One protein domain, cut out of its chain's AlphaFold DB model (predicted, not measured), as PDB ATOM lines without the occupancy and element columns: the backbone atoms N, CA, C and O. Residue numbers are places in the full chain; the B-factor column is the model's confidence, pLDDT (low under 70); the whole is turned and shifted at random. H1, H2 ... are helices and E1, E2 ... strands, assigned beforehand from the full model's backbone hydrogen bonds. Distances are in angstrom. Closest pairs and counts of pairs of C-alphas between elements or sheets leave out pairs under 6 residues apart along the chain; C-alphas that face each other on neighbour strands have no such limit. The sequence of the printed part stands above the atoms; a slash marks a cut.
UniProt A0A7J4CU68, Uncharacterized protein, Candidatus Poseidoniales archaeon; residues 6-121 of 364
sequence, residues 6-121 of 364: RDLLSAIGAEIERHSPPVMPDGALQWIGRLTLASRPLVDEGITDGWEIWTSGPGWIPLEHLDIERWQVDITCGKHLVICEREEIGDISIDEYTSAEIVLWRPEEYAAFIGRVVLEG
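This is residues 6 to 121 of the 364 residues of an uncharacterized protein of Candidatus Poseidoniales archaeon (UniProt A0A7J4CU68). A strongly twisted sheet of five strands runs through the middle of this model, with H3 beyond one side of it and H1, H2 and H4 beyond the other. The helices are set loosely round the sheet: H1 and H4 only graze it, H2 and H3 are not on it, and no two helices touch. The printed part has 116 residues, in the order H1 E1 E2 H2 E3 H3 E4 E5 H4, its class mixed, helices and strands. The mixed sheet runs E1 E2 E3 E4 E5, its first two neighbour pairs antiparallel and the other two parallel. The whole is compact, with a radius of gyration of the C-alphas of 13.7 A, and spans 37 by 30 by 24 A.

Start at H1, residues 6 to 11, which only grazes the sheet with its residues 6 to 10. Next come E1, residues 15 to 17, and E2, residues 30 to 37, an antiparallel hairpin; look for N 17 and O 34, 2.8 A apart. The closest C-alphas of H1 and E1 are those of Leu 9 and Glu 15, 7.6 A apart. E2 is staggered: its residues 34 to 37 pair with E1, and its residues 30 to 34 pair with E3, residues 52 to 55, antiparallel, with N 32 and O 53 at 2.8 A. E3, H3 at residues 65 to 74, and E4 at residues 79 to 83 form a strand-helix-strand unit, two parallel neighbour strands with a helix between, and its crossover is right-handed. Across E3 and E4, N 54 and O 81 are 2.8 A apart. E4 is also parallel to E5, residues 101 to 105, an edge strand; N 82 and O 103 are 2.8 A apart. H4, residues 107 to 119, only grazes the sheet with its residues 107 to 113. H2, residues 40 to 44, is close to H4 but not clearly touching it; their closest C-alphas, those of Pro 41 and Val 117, are 7.2 A apart. H3 is apart from H4. In H1, H2 and H4 every O i to N i+4 pair is within hydrogen-bond range; in H3, 5 of 6 are.

Find C-alpha 6 at (-9.567, -34.464, -1.919), where H1 begins. E2, the longest strand, covers 19.9 A from C-alpha 30 at (-17.062, -43.918, -2.741). H3 measures 14.8 A; E4 and E5 measure 13.3 A each. H4 runs 18.0 A to C-alpha 119 at (2.790, -31.016, 12.062).

The C-alphas farthest apart, those of Tyr 97 and Gly 121, are 39.3 A apart. The printed part has no cut. The long links are E1 to E2 and E4 to E5. Mean pLDDT of the printed part is 84.0; residues 19, 25 to 26 and 96 to 98 are under 70.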
ATOM      1  N   ARG A   6     -10.126 -34.850  -0.617       81.31
ATOM      2  CA  ARG A   6      -9.567 -34.464  -1.919       81.31
ATOM      3  C   ARG A   6      -8.625 -33.262  -1.833       81.31
ATOM      4  O   ARG A   6      -7.552 -33.291  -2.429       81.31
ATOM      5  N   ASP A   7      -9.033 -32.224  -1.112       81.06
ATOM      6  CA  ASP A   7      -8.250 -31.003  -0.933       81.06
ATOM      7  C   ASP A   7      -7.020 -31.288  -0.074       81.06
ATOM      8  O   ASP A   7      -5.941 -30.785  -0.367       81.06
ATOM      9  N   LEU A   8      -7.158 -32.164   0.926       84.69
ATOM     10  CA  LEU A   8      -6.037 -32.656   1.721       84.69
ATOM     11  C   LEU A   8      -5.000 -33.368   0.844       84.69
ATOM     12  O   LEU A   8      -3.824 -33.012   0.883       84.69
ATOM     13  N   LEU A   9      -5.424 -34.360   0.055       85.19
ATOM     14  CA  LEU A   9      -4.520 -35.130  -0.802       85.19
ATOM     15  C   LEU A   9      -3.834 -34.221  -1.835       85.19
ATOM     16  O   LEU A   9      -2.627 -34.316  -2.042       85.19
ATOM     17  N   SER A  10      -4.566 -33.264  -2.408       84.81
ATOM     18  CA  SER A  10      -3.967 -32.265  -3.298       84.81
ATOM     19  C   SER A  10      -2.984 -31.341  -2.571       84.81
ATOM     20  O   SER A  10      -1.950 -30.997  -3.142       84.81
ATOM     21  N   ALA A  11      -3.277 -30.930  -1.333       80.62
ATOM     22  CA  ALA A  11      -2.431 -30.022  -0.559       80.62
ATOM     23  C   ALA A  11      -1.089 -30.659  -0.171       80.62
ATOM     24  O   ALA A  11      -0.064 -29.983  -0.180       80.62
ATOM     25  N   ILE A  12      -1.066 -31.972   0.074       83.25
ATOM     26  CA  ILE A  12       0.182 -32.716   0.311       83.25
ATOM     27  C   ILE A  12       0.954 -33.040  -0.976       83.25
ATOM     28  O   ILE A  12       1.983 -33.711  -0.914       83.25
ATOM     29  N   GLY A  13       0.472 -32.585  -2.136       80.56
ATOM     30  CA  GLY A  13       1.110 -32.801  -3.433       80.56
ATOM     31  C   GLY A  13       0.843 -34.175  -4.048       80.56
ATOM     32  O   GLY A  13       1.643 -34.619  -4.869       80.56
ATOM     33  N   ALA A  14      -0.231 -34.864  -3.649       87.50
ATOM     34  CA  ALA A  14      -0.668 -36.079  -4.327       87.50
ATOM     35  C   ALA A  14      -1.525 -35.728  -5.554       87.50
ATOM     36  O   ALA A  14      -2.409 -34.868  -5.481       87.50
ATOM     37  N   GLU A  15      -1.299 -36.418  -6.673       87.25
ATOM     38  CA  GLU A  15      -2.123 -36.277  -7.877       87.25
ATOM     39  C   GLU A  15      -3.049 -37.479  -8.035       87.25
ATOM     40  O   GLU A  15      -2.630 -38.633  -7.923       87.25
ATOM     41  N   ILE A  16      -4.324 -37.192  -8.297       88.69
ATOM     42  CA  ILE A  16      -5.370 -38.205  -8.399       88.69
ATOM     43  C   ILE A  16      -6.073 -38.081  -9.748       88.69
ATOM     44  O   ILE A  16      -6.698 -37.065 -10.068       88.69
ATOM     45  N   GLU A  17      -6.033 -39.167 -10.501       87.25
ATOM     46  CA  GLU A  17      -6.703 -39.358 -11.771       87.25
ATOM     47  C   GLU A  17      -8.130 -39.866 -11.569       87.25
ATOM     48  O   GLU A  17      -8.404 -40.741 -10.752       87.25
ATOM     49  N   ARG A  18      -9.075 -39.287 -12.313       83.06
ATOM     50  CA  ARG A  18     -10.510 -39.592 -12.172       83.06
ATOM     51  C   ARG A  18     -11.152 -40.107 -13.447       83.06
ATOM     52  O   ARG A  18     -12.358 -40.348 -13.477       83.06
ATOM     53  N   HIS A  19     -10.387 -40.193 -14.527       69.75
ATOM     54  CA  HIS A  19     -10.943 -40.666 -15.775       69.75
ATOM     55  C   HIS A  19     -11.029 -42.187 -15.715       69.75
ATOM     56  O   HIS A  19     -10.023 -42.860 -15.532       69.75
ATOM     57  N   SER A  20     -12.240 -42.713 -15.893       74.00
ATOM     58  CA  SER A  20     -12.577 -44.143 -15.770       74.00
ATOM     59  C   SER A  20     -12.760 -44.619 -14.320       74.00
ATOM     60  O   SER A  20     -11.986 -45.450 -13.853       74.00
ATOM     61  N   PRO A  21     -13.792 -44.129 -13.603       78.19
ATOM     62  CA  PRO A  21     -14.169 -44.731 -12.330       78.19
ATOM     63  C   PRO A  21     -14.472 -46.229 -12.513       78.19
ATOM     64  O   PRO A  21     -15.069 -46.607 -13.530       78.19
ATOM     65  N   PRO A  22     -14.099 -47.079 -11.544       78.19
ATOM     66  CA  PRO A  22     -14.492 -48.480 -11.546       78.19
ATOM     67  C   PRO A  22     -16.021 -48.599 -11.528       78.19
ATOM     68  O   PRO A  22     -16.719 -47.824 -10.870       78.19
ATOM     69  N   VAL A  23     -16.551 -49.562 -12.285       74.12
ATOM     70  CA  VAL A  23     -17.993 -49.829 -12.335       74.12
ATOM     71  C   VAL A  23     -18.379 -50.562 -11.056       74.12
ATOM     72  O   VAL A  23     -18.208 -51.771 -10.971       74.12
ATOM     73  N   MET A  24     -18.884 -49.816 -10.077       72.00
ATOM     74  CA  MET A  24     -19.321 -50.338  -8.783       72.00
ATOM     75  C   MET A  24     -20.787 -49.973  -8.530       72.00
ATOM     76  O   MET A  24     -21.218 -48.889  -8.939       72.00
ATOM     77  N   PRO A  25     -21.565 -50.840  -7.863       62.09
ATOM     78  CA  PRO A  25     -22.883 -50.469  -7.366       62.09
ATOM     79  C   PRO A  25     -22.773 -49.395  -6.272       62.09
ATOM     80  O   PRO A  25     -21.764 -49.306  -5.572       62.09
ATOM     81  N   ASP A  26     -23.827 -48.590  -6.108       67.94
ATOM     82  CA  ASP A  26     -23.899 -47.606  -5.024       67.94
ATOM     83  C   ASP A  26     -23.750 -48.315  -3.666       67.94
ATOM     84  O   ASP A  26     -24.541 -49.198  -3.316       67.94
ATOM     85  N   GLY A  27     -22.727 -47.930  -2.904       73.31
ATOM     86  CA  GLY A  27     -22.367 -48.546  -1.631       73.31
ATOM     87  C   GLY A  27     -21.863 -47.527  -0.611       73.31
ATOM     88  O   GLY A  27     -21.807 -46.327  -0.877       73.31
ATOM     89  N   ALA A  28     -21.495 -48.009   0.579       81.75
ATOM     90  CA  ALA A  28     -20.978 -47.162   1.656       81.75
ATOM     91  C   ALA A  28     -19.607 -46.541   1.334       81.75
ATOM     92  O   ALA A  28     -19.236 -45.549   1.958       81.75
ATOM     93  N   LEU A  29     -18.877 -47.111   0.367       88.19
ATOM     94  CA  LEU A  29     -17.586 -46.623  -0.105       88.19
ATOM     95  C   LEU A  29     -17.715 -45.918  -1.454       88.19
ATOM     96  O   LEU A  29     -18.299 -46.439  -2.403       88.19
ATOM     97  N   GLN A  30     -17.109 -44.743  -1.545       88.81
ATOM     98  CA  GLN A  30     -17.062 -43.918  -2.741       88.81
ATOM     99  C   GLN A  30     -15.646 -43.867  -3.294       88.81
ATOM    100  O   GLN A  30     -14.686 -43.610  -2.567       88.81
ATOM    101  N   TRP A  31     -15.524 -44.046  -4.605       89.31
ATOM    102  CA  TRP A  31     -14.250 -43.890  -5.290       89.31
ATOM    103  C   TRP A  31     -13.858 -42.407  -5.391       89.31
ATOM    104  O   TRP A  31     -14.606 -41.568  -5.909       89.31
ATOM    105  N   ILE A  32     -12.671 -42.072  -4.891       88.25
ATOM    106  CA  ILE A  32     -12.100 -40.721  -4.964       88.25
ATOM    107  C   ILE A  32     -11.349 -40.536  -6.284       88.25
ATOM    108  O   ILE A  32     -11.473 -39.470  -6.909       88.25
ATOM    109  N   GLY A  33     -10.588 -41.557  -6.677       89.44
ATOM    110  CA  GLY A  33      -9.753 -41.584  -7.867       89.44
ATOM    111  C   GLY A  33      -8.555 -42.528  -7.725       89.44
ATOM    112  O   GLY A  33      -8.298 -43.066  -6.645       89.44
ATOM    113  N   ARG A  34      -7.796 -42.674  -8.808       90.25
ATOM    114  CA  ARG A  34      -6.545 -43.430  -8.853       90.25
ATOM    115  C   ARG A  34      -5.359 -42.516  -8.574       90.25
ATOM    116  O   ARG A  34      -5.222 -41.470  -9.201       90.25
ATOM    117  N   LEU A  35      -4.489 -42.906  -7.656       91.50
ATOM    118  CA  LEU A  35      -3.277 -42.170  -7.317       91.50
ATOM    119  C   LEU A  35      -2.270 -42.274  -8.472       91.50
ATOM    120  O   LEU A  35      -1.741 -43.354  -8.728       91.50
ATOM    121  N   THR A  36      -2.012 -41.179  -9.188       88.62
ATOM    122  CA  THR A  36      -0.993 -41.138 -10.257       88.62
ATOM    123  C   THR A  36       0.357 -40.670  -9.756       88.62
ATOM    124  O   THR A  36       1.373 -41.070 -10.316       88.62
ATOM    125  N   LEU A  37       0.358 -39.838  -8.714       87.06
ATOM    126  CA  LEU A  37       1.560 -39.390  -8.029       87.06
ATOM    127  C   LEU A  37       1.327 -39.443  -6.520       87.06
ATOM    128  O   LEU A  37       0.564 -38.644  -5.970       87.06
ATOM    129  N   ALA A  38       1.987 -40.382  -5.858       87.19
ATOM    130  CA  ALA A  38       2.015 -40.505  -4.417       87.19
ATOM    131  C   ALA A  38       2.912 -39.419  -3.826       87.19
ATOM    132  O   ALA A  38       4.097 -39.291  -4.148       87.19
ATOM    133  N   SER A  39       2.345 -38.631  -2.918       84.88
ATOM    134  CA  SER A  39       3.128 -37.710  -2.108       84.88
ATOM    135  C   SER A  39       3.995 -38.483  -1.114       84.88
ATOM    136  O   SER A  39       3.678 -39.601  -0.708       84.88
ATOM    137  N   ARG A  40       5.096 -37.875  -0.667       79.12
ATOM    138  CA  ARG A  40       6.016 -38.532   0.274       79.12
ATOM    139  C   ARG A  40       5.344 -39.027   1.574       79.12
ATOM    140  O   ARG A  40       5.652 -40.150   1.950       79.12
ATOM    141  N   PRO A  41       4.396 -38.298   2.205       84.19
ATOM    142  CA  PRO A  41       3.661 -38.819   3.363       84.19
ATOM    143  C   PRO A  41       2.866 -40.098   3.079       84.19
ATOM    144  O   PRO A  41       2.728 -40.928   3.965       84.19
ATOM    145  N   LEU A  42       2.344 -40.267   1.858       85.88
ATOM    146  CA  LEU A  42       1.654 -41.496   1.453       85.88
ATOM    147  C   LEU A  42       2.648 -42.649   1.267       85.88
ATOM    148  O   LEU A  42       2.389 -43.761   1.717       85.88
ATOM    149  N   VAL A  43       3.811 -42.369   0.672       86.62
ATOM    150  CA  VAL A  43       4.877 -43.366   0.475       86.62
ATOM    151  C   VAL A  43       5.422 -43.881   1.804       86.62
ATOM    152  O   VAL A  43       5.695 -45.074   1.923       86.62
ATOM    153  N   ASP A  44       5.535 -43.009   2.808       83.50
ATOM    154  CA  ASP A  44       5.968 -43.383   4.158       83.50
ATOM    155  C   ASP A  44       4.966 -44.356   4.835       83.50
ATOM    156  O   ASP A  44       5.364 -45.158   5.676       83.50
ATOM    157  N   GLU A  45       3.696 -44.359   4.404       85.81
ATOM    158  CA  GLU A  45       2.646 -45.322   4.798       85.81
ATOM    159  C   GLU A  45       2.572 -46.561   3.877       85.81
ATOM    160  O   GLU A  45       1.635 -47.356   3.951       85.81
ATOM    161  N   GLY A  46       3.532 -46.729   2.962       86.69
ATOM    162  CA  GLY A  46       3.544 -47.814   1.973       86.69
ATOM    163  C   GLY A  46       2.612 -47.599   0.772       86.69
ATOM    164  O   GLY A  46       2.558 -48.445  -0.126       86.69
ATOM    165  N   ILE A  47       1.917 -46.461   0.704       90.62
ATOM    166  CA  ILE A  47       0.997 -46.114  -0.382       90.62
ATOM    167  C   ILE A  47       1.785 -45.471  -1.528       90.62
ATOM    168  O   ILE A  47       2.453 -44.453  -1.374       90.62
ATOM    169  N   THR A  48       1.714 -46.078  -2.707       90.38
ATOM    170  CA  THR A  48       2.546 -45.740  -3.875       90.38
ATOM    171  C   THR A  48       1.686 -45.409  -5.091       90.38
ATOM    172  O   THR A  48       0.459 -45.444  -5.028       90.38
ATOM    173  N   ASP A  49       2.300 -45.056  -6.216       89.31
ATOM    174  CA  ASP A  49       1.556 -44.780  -7.446       89.31
ATOM    175  C   ASP A  49       0.744 -46.012  -7.889       89.31
ATOM    176  O   ASP A  49       1.170 -47.163  -7.752       89.31
ATOM    177  N   GLY A  50      -0.436 -45.772  -8.453       87.69
ATOM    178  CA  GLY A  50      -1.329 -46.798  -8.983       87.69
ATOM    179  C   GLY A  50      -2.363 -47.342  -7.998       87.69
ATOM    180  O   GLY A  50      -3.135 -48.209  -8.406       87.69
ATOM    181  N   TRP A  51      -2.405 -46.847  -6.757       92.69
ATOM    182  CA  TRP A  51      -3.433 -47.208  -5.776       92.69
ATOM    183  C   TRP A  51      -4.788 -46.569  -6.097       92.69
ATOM    184  O   TRP A  51      -4.869 -45.389  -6.432       92.69
ATOM    185  N   GLU A  52      -5.863 -47.331  -5.936       91.31
ATOM    186  CA  GLU A  52      -7.240 -46.840  -6.011       91.31
ATOM    187  C   GLU A  52      -7.683 -46.329  -4.634       91.31
ATOM    188  O   GLU A  52      -7.659 -47.085  -3.661       91.31
ATOM    189  N   ILE A  53      -8.090 -45.060  -4.541       92.06
ATOM    190  CA  ILE A  53      -8.460 -44.419  -3.271       92.06
ATOM    191  C   ILE A  53      -9.980 -44.401  -3.109       92.06
ATOM    192  O   ILE A  53     -10.717 -43.923  -3.978       92.06
ATOM    193  N   TRP A  54     -10.433 -44.851  -1.944       92.00
ATOM    194  CA  TRP A  54     -11.834 -44.956  -1.557       92.00
ATOM    195  C   TRP A  54     -12.070 -44.237  -0.234       92.00
ATOM    196  O   TRP A  54     -11.205 -44.237   0.638       92.00
ATOM    197  N   THR A  55     -13.251 -43.647  -0.068       91.00
ATOM    198  CA  THR A  55     -13.685 -43.069   1.209       91.00
ATOM    199  C   THR A  55     -15.040 -43.612   1.628       91.00
ATOM    200  O   THR A  55     -15.913 -43.808   0.784       91.00
ATOM    201  N   SER A  56     -15.248 -43.807   2.928       88.56
ATOM    202  CA  SER A  56     -16.585 -44.052   3.485       88.56
ATOM    203  C   SER A  56     -17.458 -42.792   3.567       88.56
ATOM    204  O   SER A  56     -18.667 -42.895   3.820       88.56
ATOM    205  N   GLY A  57     -16.846 -41.621   3.344       85.25
ATOM    206  CA  GLY A  57     -17.423 -40.299   3.554       85.25
ATOM    207  C   GLY A  57     -17.657 -39.983   5.038       85.25
ATOM    208  O   GLY A  57     -17.699 -40.888   5.874       85.25
ATOM    209  N   PRO A  58     -17.829 -38.699   5.395       83.38
ATOM    210  CA  PRO A  58     -18.180 -38.333   6.759       83.38
ATOM    211  C   PRO A  58     -19.591 -38.831   7.092       83.38
ATOM    212  O   PRO A  58     -20.517 -38.719   6.281       83.38
ATOM    213  N   GLY A  59     -19.782 -39.341   8.305       80.94
ATOM    214  CA  GLY A  59     -21.086 -39.813   8.755       80.94
ATOM    215  C   GLY A  59     -21.055 -40.429  10.148       80.94
ATOM    216  O   GLY A  59     -20.019 -40.888  10.614       80.94
ATOM    217  N   TRP A  60     -22.223 -40.441  10.792       76.06
ATOM    218  CA  TRP A  60     -22.430 -41.053  12.109       76.06
ATOM    219  C   TRP A  60     -22.760 -42.549  12.026       76.06
ATOM    220  O   TRP A  60     -22.666 -43.256  13.018       76.06
ATOM    221  N   ILE A  61     -23.186 -43.035  10.856       82.06
ATOM    222  CA  ILE A  61     -23.450 -44.461  10.647       82.06
ATOM    223  C   ILE A  61     -22.085 -45.154  10.597       82.06
ATOM    224  O   ILE A  61     -21.288 -44.758   9.745       82.06
ATOM    225  N   PRO A  62     -21.796 -46.159  11.438       85.06
ATOM    226  CA  PRO A  62     -20.523 -46.866  11.388       85.06
ATOM    227  C   PRO A  62     -20.310 -47.565  10.044       85.06
ATOM    228  O   PRO A  62     -21.270 -47.930   9.366       85.06
ATOM    229  N   LEU A  63     -19.050 -47.734   9.642       87.25
ATOM    230  CA  LEU A  63     -18.716 -48.635   8.538       87.25
ATOM    231  C   LEU A  63     -18.713 -50.068   9.079       87.25
ATOM    232  O   LEU A  63     -17.973 -50.355  10.023       87.25
ATOM    233  N   GLU A  64     -19.539 -50.948   8.518       87.88
ATOM    234  CA  GLU A  64     -19.685 -52.325   9.003       87.88
ATOM    235  C   GLU A  64     -18.937 -53.333   8.124       87.88
ATOM    236  O   GLU A  64     -18.591 -53.068   6.971       87.88
ATOM    237  N   HIS A  65     -18.716 -54.537   8.659       87.44
ATOM    238  CA  HIS A  65     -18.057 -55.622   7.931       87.44
ATOM    239  C   HIS A  65     -18.753 -55.946   6.600       87.44
ATOM    240  O   HIS A  65     -18.087 -56.073   5.576       87.44
ATOM    241  N   LEU A  66     -20.090 -55.969   6.590       85.00
ATOM    242  CA  LEU A  66     -20.885 -56.258   5.394       85.00
ATOM    243  C   LEU A  66     -20.673 -55.223   4.274       85.00
ATOM    244  O   LEU A  66     -20.756 -55.568   3.095       85.00
ATOM    245  N   ASP A  67     -20.405 -53.960   4.614       87.38
ATOM    246  CA  ASP A  67     -20.116 -52.925   3.615       87.38
ATOM    247  C   ASP A  67     -18.800 -53.218   2.888       87.38
ATOM    248  O   ASP A  67     -18.705 -53.064   1.668       87.38
ATOM    249  N   ILE A  68     -17.802 -53.679   3.643       88.06
ATOM    250  CA  ILE A  68     -16.483 -54.046   3.132       88.06
ATOM    251  C   ILE A  68     -16.526 -55.364   2.360       88.06
ATOM    252  O   ILE A  68     -15.950 -55.421   1.277       88.06
ATOM    253  N   GLU A  69     -17.230 -56.387   2.850       85.88
ATOM    254  CA  GLU A  69     -17.412 -57.653   2.125       85.88
ATOM    255  C   GLU A  69     -18.059 -57.413   0.758       85.88
ATOM    256  O   GLU A  69     -17.559 -57.871  -0.269       85.88
ATOM    257  N   ARG A  70     -19.157 -56.644   0.719       85.62
ATOM    258  CA  ARG A  70     -19.864 -56.339  -0.535       85.62
ATOM    259  C   ARG A  70     -18.982 -55.557  -1.496       85.62
ATOM    260  O   ARG A  70     -18.990 -55.840  -2.686       85.62
ATOM    261  N   TRP A  71     -18.206 -54.611  -0.980       88.81
ATOM    262  CA  TRP A  71     -17.243 -53.876  -1.788       88.81
ATOM    263  C   TRP A  71     -16.132 -54.791  -2.330       88.81
ATOM    264  O   TRP A  71     -15.861 -54.745  -3.526       88.81
ATOM    265  N   GLN A  72     -15.549 -55.672  -1.509       86.81
ATOM    266  CA  GLN A  72     -14.480 -56.604  -1.908       86.81
ATOM    267  C   GLN A  72     -14.890 -57.594  -3.004       86.81
ATOM    268  O   GLN A  72     -14.041 -58.029  -3.779       86.81
ATOM    269  N   VAL A  73     -16.171 -57.952  -3.088       84.00
ATOM    270  CA  VAL A  73     -16.679 -58.818  -4.164       84.00
ATOM    271  C   VAL A  73     -16.596 -58.130  -5.528       84.00
ATOM    272  O   VAL A  73     -16.349 -58.795  -6.536       84.00
ATOM    273  N   ASP A  74     -16.784 -56.813  -5.556       82.38
ATOM    274  CA  ASP A  74     -16.942 -56.045  -6.789       82.38
ATOM    275  C   ASP A  74     -15.659 -55.291  -7.205       82.38
ATOM    276  O   ASP A  74     -15.567 -54.821  -8.342       82.38
ATOM    277  N   ILE A  75     -14.643 -55.183  -6.332       85.25
ATOM    278  CA  ILE A  75     -13.400 -54.469  -6.667       85.25
ATOM    279  C   ILE A  75     -12.623 -55.116  -7.818       85.25
ATOM    280  O   ILE A  75     -12.570 -56.333  -8.002       85.25
ATOM    281  N   THR A  76     -11.922 -54.273  -8.573       76.75
ATOM    282  CA  THR A  76     -10.916 -54.722  -9.538       76.75
ATOM    283  C   THR A  76      -9.698 -55.316  -8.830       76.75
ATOM    284  O   THR A  76      -9.405 -54.971  -7.692       76.75
ATOM    285  N   CYS A  77      -8.919 -56.158  -9.511       78.50
ATOM    286  CA  CYS A  77      -7.603 -56.549  -9.005       78.50
ATOM    287  C   CYS A  77      -6.654 -55.337  -8.964       78.50
ATOM    288  O   CYS A  77      -6.637 -54.540  -9.906       78.50
ATOM    289  N   GLY A  78      -5.827 -55.221  -7.925       85.12
ATOM    290  CA  GLY A  78      -4.905 -54.094  -7.788       85.12
ATOM    291  C   GLY A  78      -4.617 -53.730  -6.340       85.12
ATOM    292  O   GLY A  78      -4.720 -54.575  -5.456       85.12
ATOM    293  N   LYS A  79      -4.226 -52.474  -6.113       91.00
ATOM    294  CA  LYS A  79      -3.946 -51.922  -4.783       91.00
ATOM    295  C   LYS A  79      -5.021 -50.911  -4.414       91.00
ATOM    296  O   LYS A  79      -5.309 -50.021  -5.214       91.00
ATOM    297  N   HIS A  80      -5.604 -51.042  -3.234       92.38
ATOM    298  CA  HIS A  80      -6.765 -50.274  -2.807       92.38
ATOM    299  C   HIS A  80      -6.526 -49.695  -1.418       92.38
ATOM    300  O   HIS A  80      -6.245 -50.426  -0.471       92.38
ATOM    301  N   LEU A  81      -6.678 -48.379  -1.299       93.06
ATOM    302  CA  LEU A  81      -6.666 -47.674  -0.024       93.06
ATOM    303  C   LEU A  81      -8.094 -47.261   0.316       93.06
ATOM    304  O   LEU A  81      -8.710 -46.492  -0.424       93.06
ATOM    305  N   VAL A  82      -8.606 -47.743   1.442       92.25
ATOM    306  CA  VAL A  82      -9.908 -47.355   1.982       92.25
ATOM    307  C   VAL A  82      -9.688 -46.445   3.180       92.25
ATOM    308  O   VAL A  82      -9.056 -46.842   4.152       92.25
ATOM    309  N   ILE A  83     -10.222 -45.230   3.116       92.00
ATOM    310  CA  ILE A  83     -10.130 -44.239   4.188       92.00
ATOM    311  C   ILE A  83     -11.485 -44.137   4.882       92.00
ATOM    312  O   ILE A  83     -12.496 -43.800   4.258       92.00
ATOM    313  N   CYS A  84     -11.515 -44.437   6.179       89.94
ATOM    314  CA  CYS A  84     -12.713 -44.275   6.984       89.94
ATOM    315  C   CYS A  84     -12.785 -42.854   7.560       89.94
ATOM    316  O   CYS A  84     -12.005 -42.494   8.438       89.94
ATOM    317  N   GLU A  85     -13.747 -42.056   7.090       85.94
ATOM    318  CA  GLU A  85     -14.022 -40.704   7.610       85.94
ATOM    319  C   GLU A  85     -15.169 -40.688   8.650       85.94
ATOM    320  O   GLU A  85     -15.644 -39.621   9.042       85.94
ATOM    321  N   ARG A  86     -15.648 -41.864   9.082       84.75
ATOM    322  CA  ARG A  86     -16.748 -42.022  10.052       84.75
ATOM    323  C   ARG A  86     -16.222 -41.988  11.481       84.75
ATOM    324  O   ARG A  86     -15.080 -42.358  11.725       84.75
ATOM    325  N   GLU A  87     -17.061 -41.556  12.419       80.19
ATOM    326  CA  GLU A  87     -16.677 -41.454  13.838       80.19
ATOM    327  C   GLU A  87     -16.427 -42.824  14.475       80.19
ATOM    328  O   GLU A  87     -15.572 -42.962  15.345       80.19
ATOM    329  N   GLU A  88     -17.152 -43.841  14.013       78.19
ATOM    330  CA  GLU A  88     -17.069 -45.205  14.516       78.19
ATOM    331  C   GLU A  88     -16.892 -46.192  13.357       78.19
ATOM    332  O   GLU A  88     -17.418 -46.012  12.252       78.19
ATOM    333  N   ILE A  89     -16.149 -47.265  13.622       83.94
ATOM    334  CA  ILE A  89     -15.932 -48.377  12.701       83.94
ATOM    335  C   ILE A  89     -16.289 -49.681  13.414       83.94
ATOM    336  O   ILE A  89     -15.954 -49.868  14.585       83.94
ATOM    337  N   GLY A  90     -17.015 -50.563  12.728       80.50
ATOM    338  CA  GLY A  90     -17.345 -51.883  13.251       80.50
ATOM    339  C   GLY A  90     -16.127 -52.806  13.313       80.50
ATOM    340  O   GLY A  90     -15.017 -52.449  12.909       80.50
ATOM    341  N   ASP A  91     -16.340 -54.032  13.787       81.00
ATOM    342  CA  ASP A  91     -15.323 -55.077  13.694       81.00
ATOM    343  C   ASP A  91     -15.218 -55.552  12.239       81.00
ATOM    344  O   ASP A  91     -16.050 -56.318  11.757       81.00
ATOM    345  N   ILE A  92     -14.246 -55.003  11.511       83.75
ATOM    346  CA  ILE A  92     -14.019 -55.280  10.095       83.75
ATOM    347  C   ILE A  92     -12.782 -56.161   9.954       83.75
ATOM    348  O   ILE A  92     -11.670 -55.733  10.281       83.75
ATOM    349  N   SER A  93     -12.967 -57.342   9.368       78.25
ATOM    350  CA  SER A  93     -11.892 -58.131   8.768       78.25
ATOM    351  C   SER A  93     -11.848 -57.930   7.252       78.25
ATOM    352  O   SER A  93     -12.878 -57.757   6.599       78.25
ATOM    353  N   ILE A  94     -10.636 -57.932   6.699       80.50
ATOM    354  CA  ILE A  94     -10.391 -57.924   5.255       80.50
ATOM    355  C   ILE A  94     -10.069 -59.358   4.844       80.50
ATOM    356  O   ILE A  94      -9.202 -59.976   5.463       80.50
ATOM    357  N   ASP A  95     -10.736 -59.882   3.816       75.50
ATOM    358  CA  ASP A  95     -10.476 -61.244   3.365       75.50
ATOM    359  C   ASP A  95      -9.187 -61.306   2.539       75.50
ATOM    360  O   ASP A  95      -9.067 -60.725   1.456       75.50
ATOM    361  N   GLU A  96      -8.232 -62.099   3.022       67.56
ATOM    362  CA  GLU A  96      -6.930 -62.326   2.375       67.56
ATOM    363  C   GLU A  96      -7.029 -63.126   1.061       67.56
ATOM    364  O   GLU A  96      -6.042 -63.287   0.345       67.56
ATOM    365  N   TYR A  97      -8.212 -63.650   0.726       63.50
ATOM    366  CA  TYR A  97      -8.436 -64.455  -0.480       63.50
ATOM    367  C   TYR A  97      -8.607 -63.623  -1.756       63.50
ATOM    368  O   TYR A  97      -8.708 -64.186  -2.850       63.50
ATOM    369  N   THR A  98      -8.645 -62.296  -1.642       66.19
ATOM    370  CA  THR A  98      -8.724 -61.401  -2.796       66.19
ATOM    371  C   THR A  98      -7.347 -61.251  -3.451       66.19
ATOM    372  O   THR A  98      -6.317 -61.148  -2.795       66.19
ATOM    373  N   SER A  99      -7.294 -61.209  -4.786       73.31
ATOM    374  CA  SER A  99      -6.054 -60.914  -5.529       73.31
ATOM    375  C   SER A  99      -5.684 -59.422  -5.488       73.31
ATOM    376  O   SER A  99      -5.039 -58.919  -6.411       73.31
ATOM    377  N   ALA A 100      -6.180 -58.701  -4.486       82.75
ATOM    378  CA  ALA A 100      -6.067 -57.266  -4.326       82.75
ATOM    379  C   ALA A 100      -5.363 -56.960  -3.002       82.75
ATOM    380  O   ALA A 100      -5.645 -57.563  -1.972       82.75
ATOM    381  N   GLU A 101      -4.431 -56.018  -3.035       88.31
ATOM    382  CA  GLU A 101      -3.777 -55.491  -1.842       88.31
ATOM    383  C   GLU A 101      -4.682 -54.399  -1.270       88.31
ATOM    384  O   GLU A 101      -4.892 -53.376  -1.920       88.31
ATOM    385  N   ILE A 102      -5.257 -54.628  -0.090       89.75
ATOM    386  CA  ILE A 102      -6.218 -53.709   0.527       89.75
ATOM    387  C   ILE A 102      -5.632 -53.186   1.832       89.75
ATOM    388  O   ILE A 102      -5.317 -53.959   2.736       89.75
ATOM    389  N   VAL A 103      -5.536 -51.864   1.944       91.75
ATOM    390  CA  VAL A 103      -5.207 -51.170   3.191       91.75
ATOM    391  C   VAL A 103      -6.420 -50.368   3.626       91.75
ATOM    392  O   VAL A 103      -6.961 -49.575   2.857       91.75
ATOM    393  N   LEU A 104      -6.846 -50.580   4.867       91.25
ATOM    394  CA  LEU A 104      -7.920 -49.829   5.502       91.25
ATOM    395  C   LEU A 104      -7.319 -48.908   6.558       91.25
ATOM    396  O   LEU A 104      -6.754 -49.379   7.542       91.25
ATOM    397  N   TRP A 105      -7.481 -47.605   6.367       92.19
ATOM    398  CA  TRP A 105      -7.260 -46.619   7.415       92.19
ATOM    399  C   TRP A 105      -8.545 -46.459   8.214       92.19
ATOM    400  O   TRP A 105      -9.567 -46.003   7.685       92.19
ATOM    401  N   ARG A 106      -8.494 -46.851   9.486       91.00
ATOM    402  CA  ARG A 106      -9.554 -46.581  10.454       91.00
ATOM    403  C   ARG A 106      -9.445 -45.116  10.904       91.00
ATOM    404  O   ARG A 106      -8.506 -44.410  10.510       91.00
ATOM    405  N   PRO A 107     -10.417 -44.619  11.687       87.19
ATOM    406  CA  PRO A 107     -10.412 -43.229  12.133       87.19
ATOM    407  C   PRO A 107      -9.111 -42.839  12.846       87.19
ATOM    408  O   PRO A 107      -8.635 -41.719  12.673       87.19
ATOM    409  N   GLU A 108      -8.495 -43.763  13.585       87.81
ATOM    410  CA  GLU A 108      -7.238 -43.541  14.297       87.81
ATOM    411  C   GLU A 108      -6.048 -43.368  13.348       87.81
ATOM    412  O   GLU A 108      -5.293 -42.402  13.499       87.81
ATOM    413  N   GLU A 109      -5.874 -44.250  12.356       89.25
ATOM    414  CA  GLU A 109      -4.774 -44.124  11.391       89.25
ATOM    415  C   GLU A 109      -4.966 -42.896  10.501       89.25
ATOM    416  O   GLU A 109      -4.011 -42.154  10.257       89.25
ATOM    417  N   TYR A 110      -6.205 -42.623  10.078       89.19
ATOM    418  CA  TYR A 110      -6.507 -41.422   9.306       89.19
ATOM    419  C   TYR A 110      -6.220 -40.152  10.121       89.19
ATOM    420  O   TYR A 110      -5.529 -39.255   9.636       89.19
ATOM    421  N   ALA A 111      -6.654 -40.082  11.383       85.94
ATOM    422  CA  ALA A 111      -6.363 -38.945  12.255       85.94
ATOM    423  C   ALA A 111      -4.857 -38.778  12.519       85.94
ATOM    424  O   ALA A 111      -4.353 -37.652  12.497       85.94
ATOM    425  N   ALA A 112      -4.124 -39.876  12.722       87.31
ATOM    426  CA  ALA A 112      -2.674 -39.852  12.897       87.31
ATOM    427  C   ALA A 112      -1.956 -39.331  11.642       87.31
ATOM    428  O   ALA A 112      -1.037 -38.512  11.749       87.31
ATOM    429  N   PHE A 113      -2.405 -39.749  10.456       88.75
ATOM    430  CA  PHE A 113      -1.901 -39.248   9.180       88.75
ATOM    431  C   PHE A 113      -2.138 -37.739   9.033       88.75
ATOM    432  O   PHE A 113      -1.194 -36.989   8.774       88.75
ATOM    433  N   ILE A 114      -3.367 -37.270   9.280       85.38
ATOM    434  CA  ILE A 114      -3.708 -35.837   9.252       85.38
ATOM    435  C   ILE A 114      -2.833 -35.054  10.231       85.38
ATOM    436  O   ILE A 114      -2.250 -34.034   9.861       85.38
ATOM    437  N   GLY A 115      -2.720 -35.536  11.472       80.44
ATOM    438  CA  GLY A 115      -1.915 -34.902  12.511       80.44
ATOM    439  C   GLY A 115      -0.464 -34.729  12.075       80.44
ATOM    440  O   GLY A 115       0.086 -33.636  12.190       80.44
ATOM    441  N   ARG A 116       0.135 -35.769  11.488       82.81
ATOM    442  CA  ARG A 116       1.507 -35.715  10.971       82.81
ATOM    443  C   ARG A 116       1.657 -34.707   9.838       82.81
ATOM    444  O   ARG A 116       2.538 -33.858   9.893       82.81
ATOM    445  N   VAL A 117       0.766 -34.752   8.853       81.50
ATOM    446  CA  VAL A 117       0.767 -33.839   7.702       81.50
ATOM    447  C   VAL A 117       0.646 -32.370   8.136       81.50
ATOM    448  O   VAL A 117       1.303 -31.493   7.569       81.50
ATOM    449  N   VAL A 118      -0.162 -32.092   9.163       79.62
ATOM    450  CA  VAL A 118      -0.296 -30.753   9.756       79.62
ATOM    451  C   VAL A 118       0.972 -30.355  10.519       79.62
ATOM    452  O   VAL A 118       1.456 -29.238  10.348       79.62
ATOM    453  N   LEU A 119       1.545 -31.260  11.318       73.44
ATOM    454  CA  LEU A 119       2.790 -31.016  12.062       73.44
ATOM    455  C   LEU A 119       3.999 -30.798  11.140       73.44
ATOM    456  O   LEU A 119       4.879 -30.002  11.458       73.44
ATOM    457  N   GLU A 120       4.022 -31.449   9.978       71.81
ATOM    458  CA  GLU A 120       5.036 -31.250   8.934       71.81
ATOM    459  C   GLU A 120       4.865 -29.926   8.165       71.81
ATOM    460  O   GLU A 120       5.717 -29.571   7.346       71.81
ATOM    461  N   GLY A 121       3.780 -29.186   8.414       74.75
ATOM    462  CA  GLY A 121       3.484 -27.915   7.752       74.75
ATOM    463  C   GLY A 121       3.037 -28.062   6.296       74.75
ATOM    464  O   GLY A 121       3.022 -27.074   5.565       74.75
TER     465      GLY A 121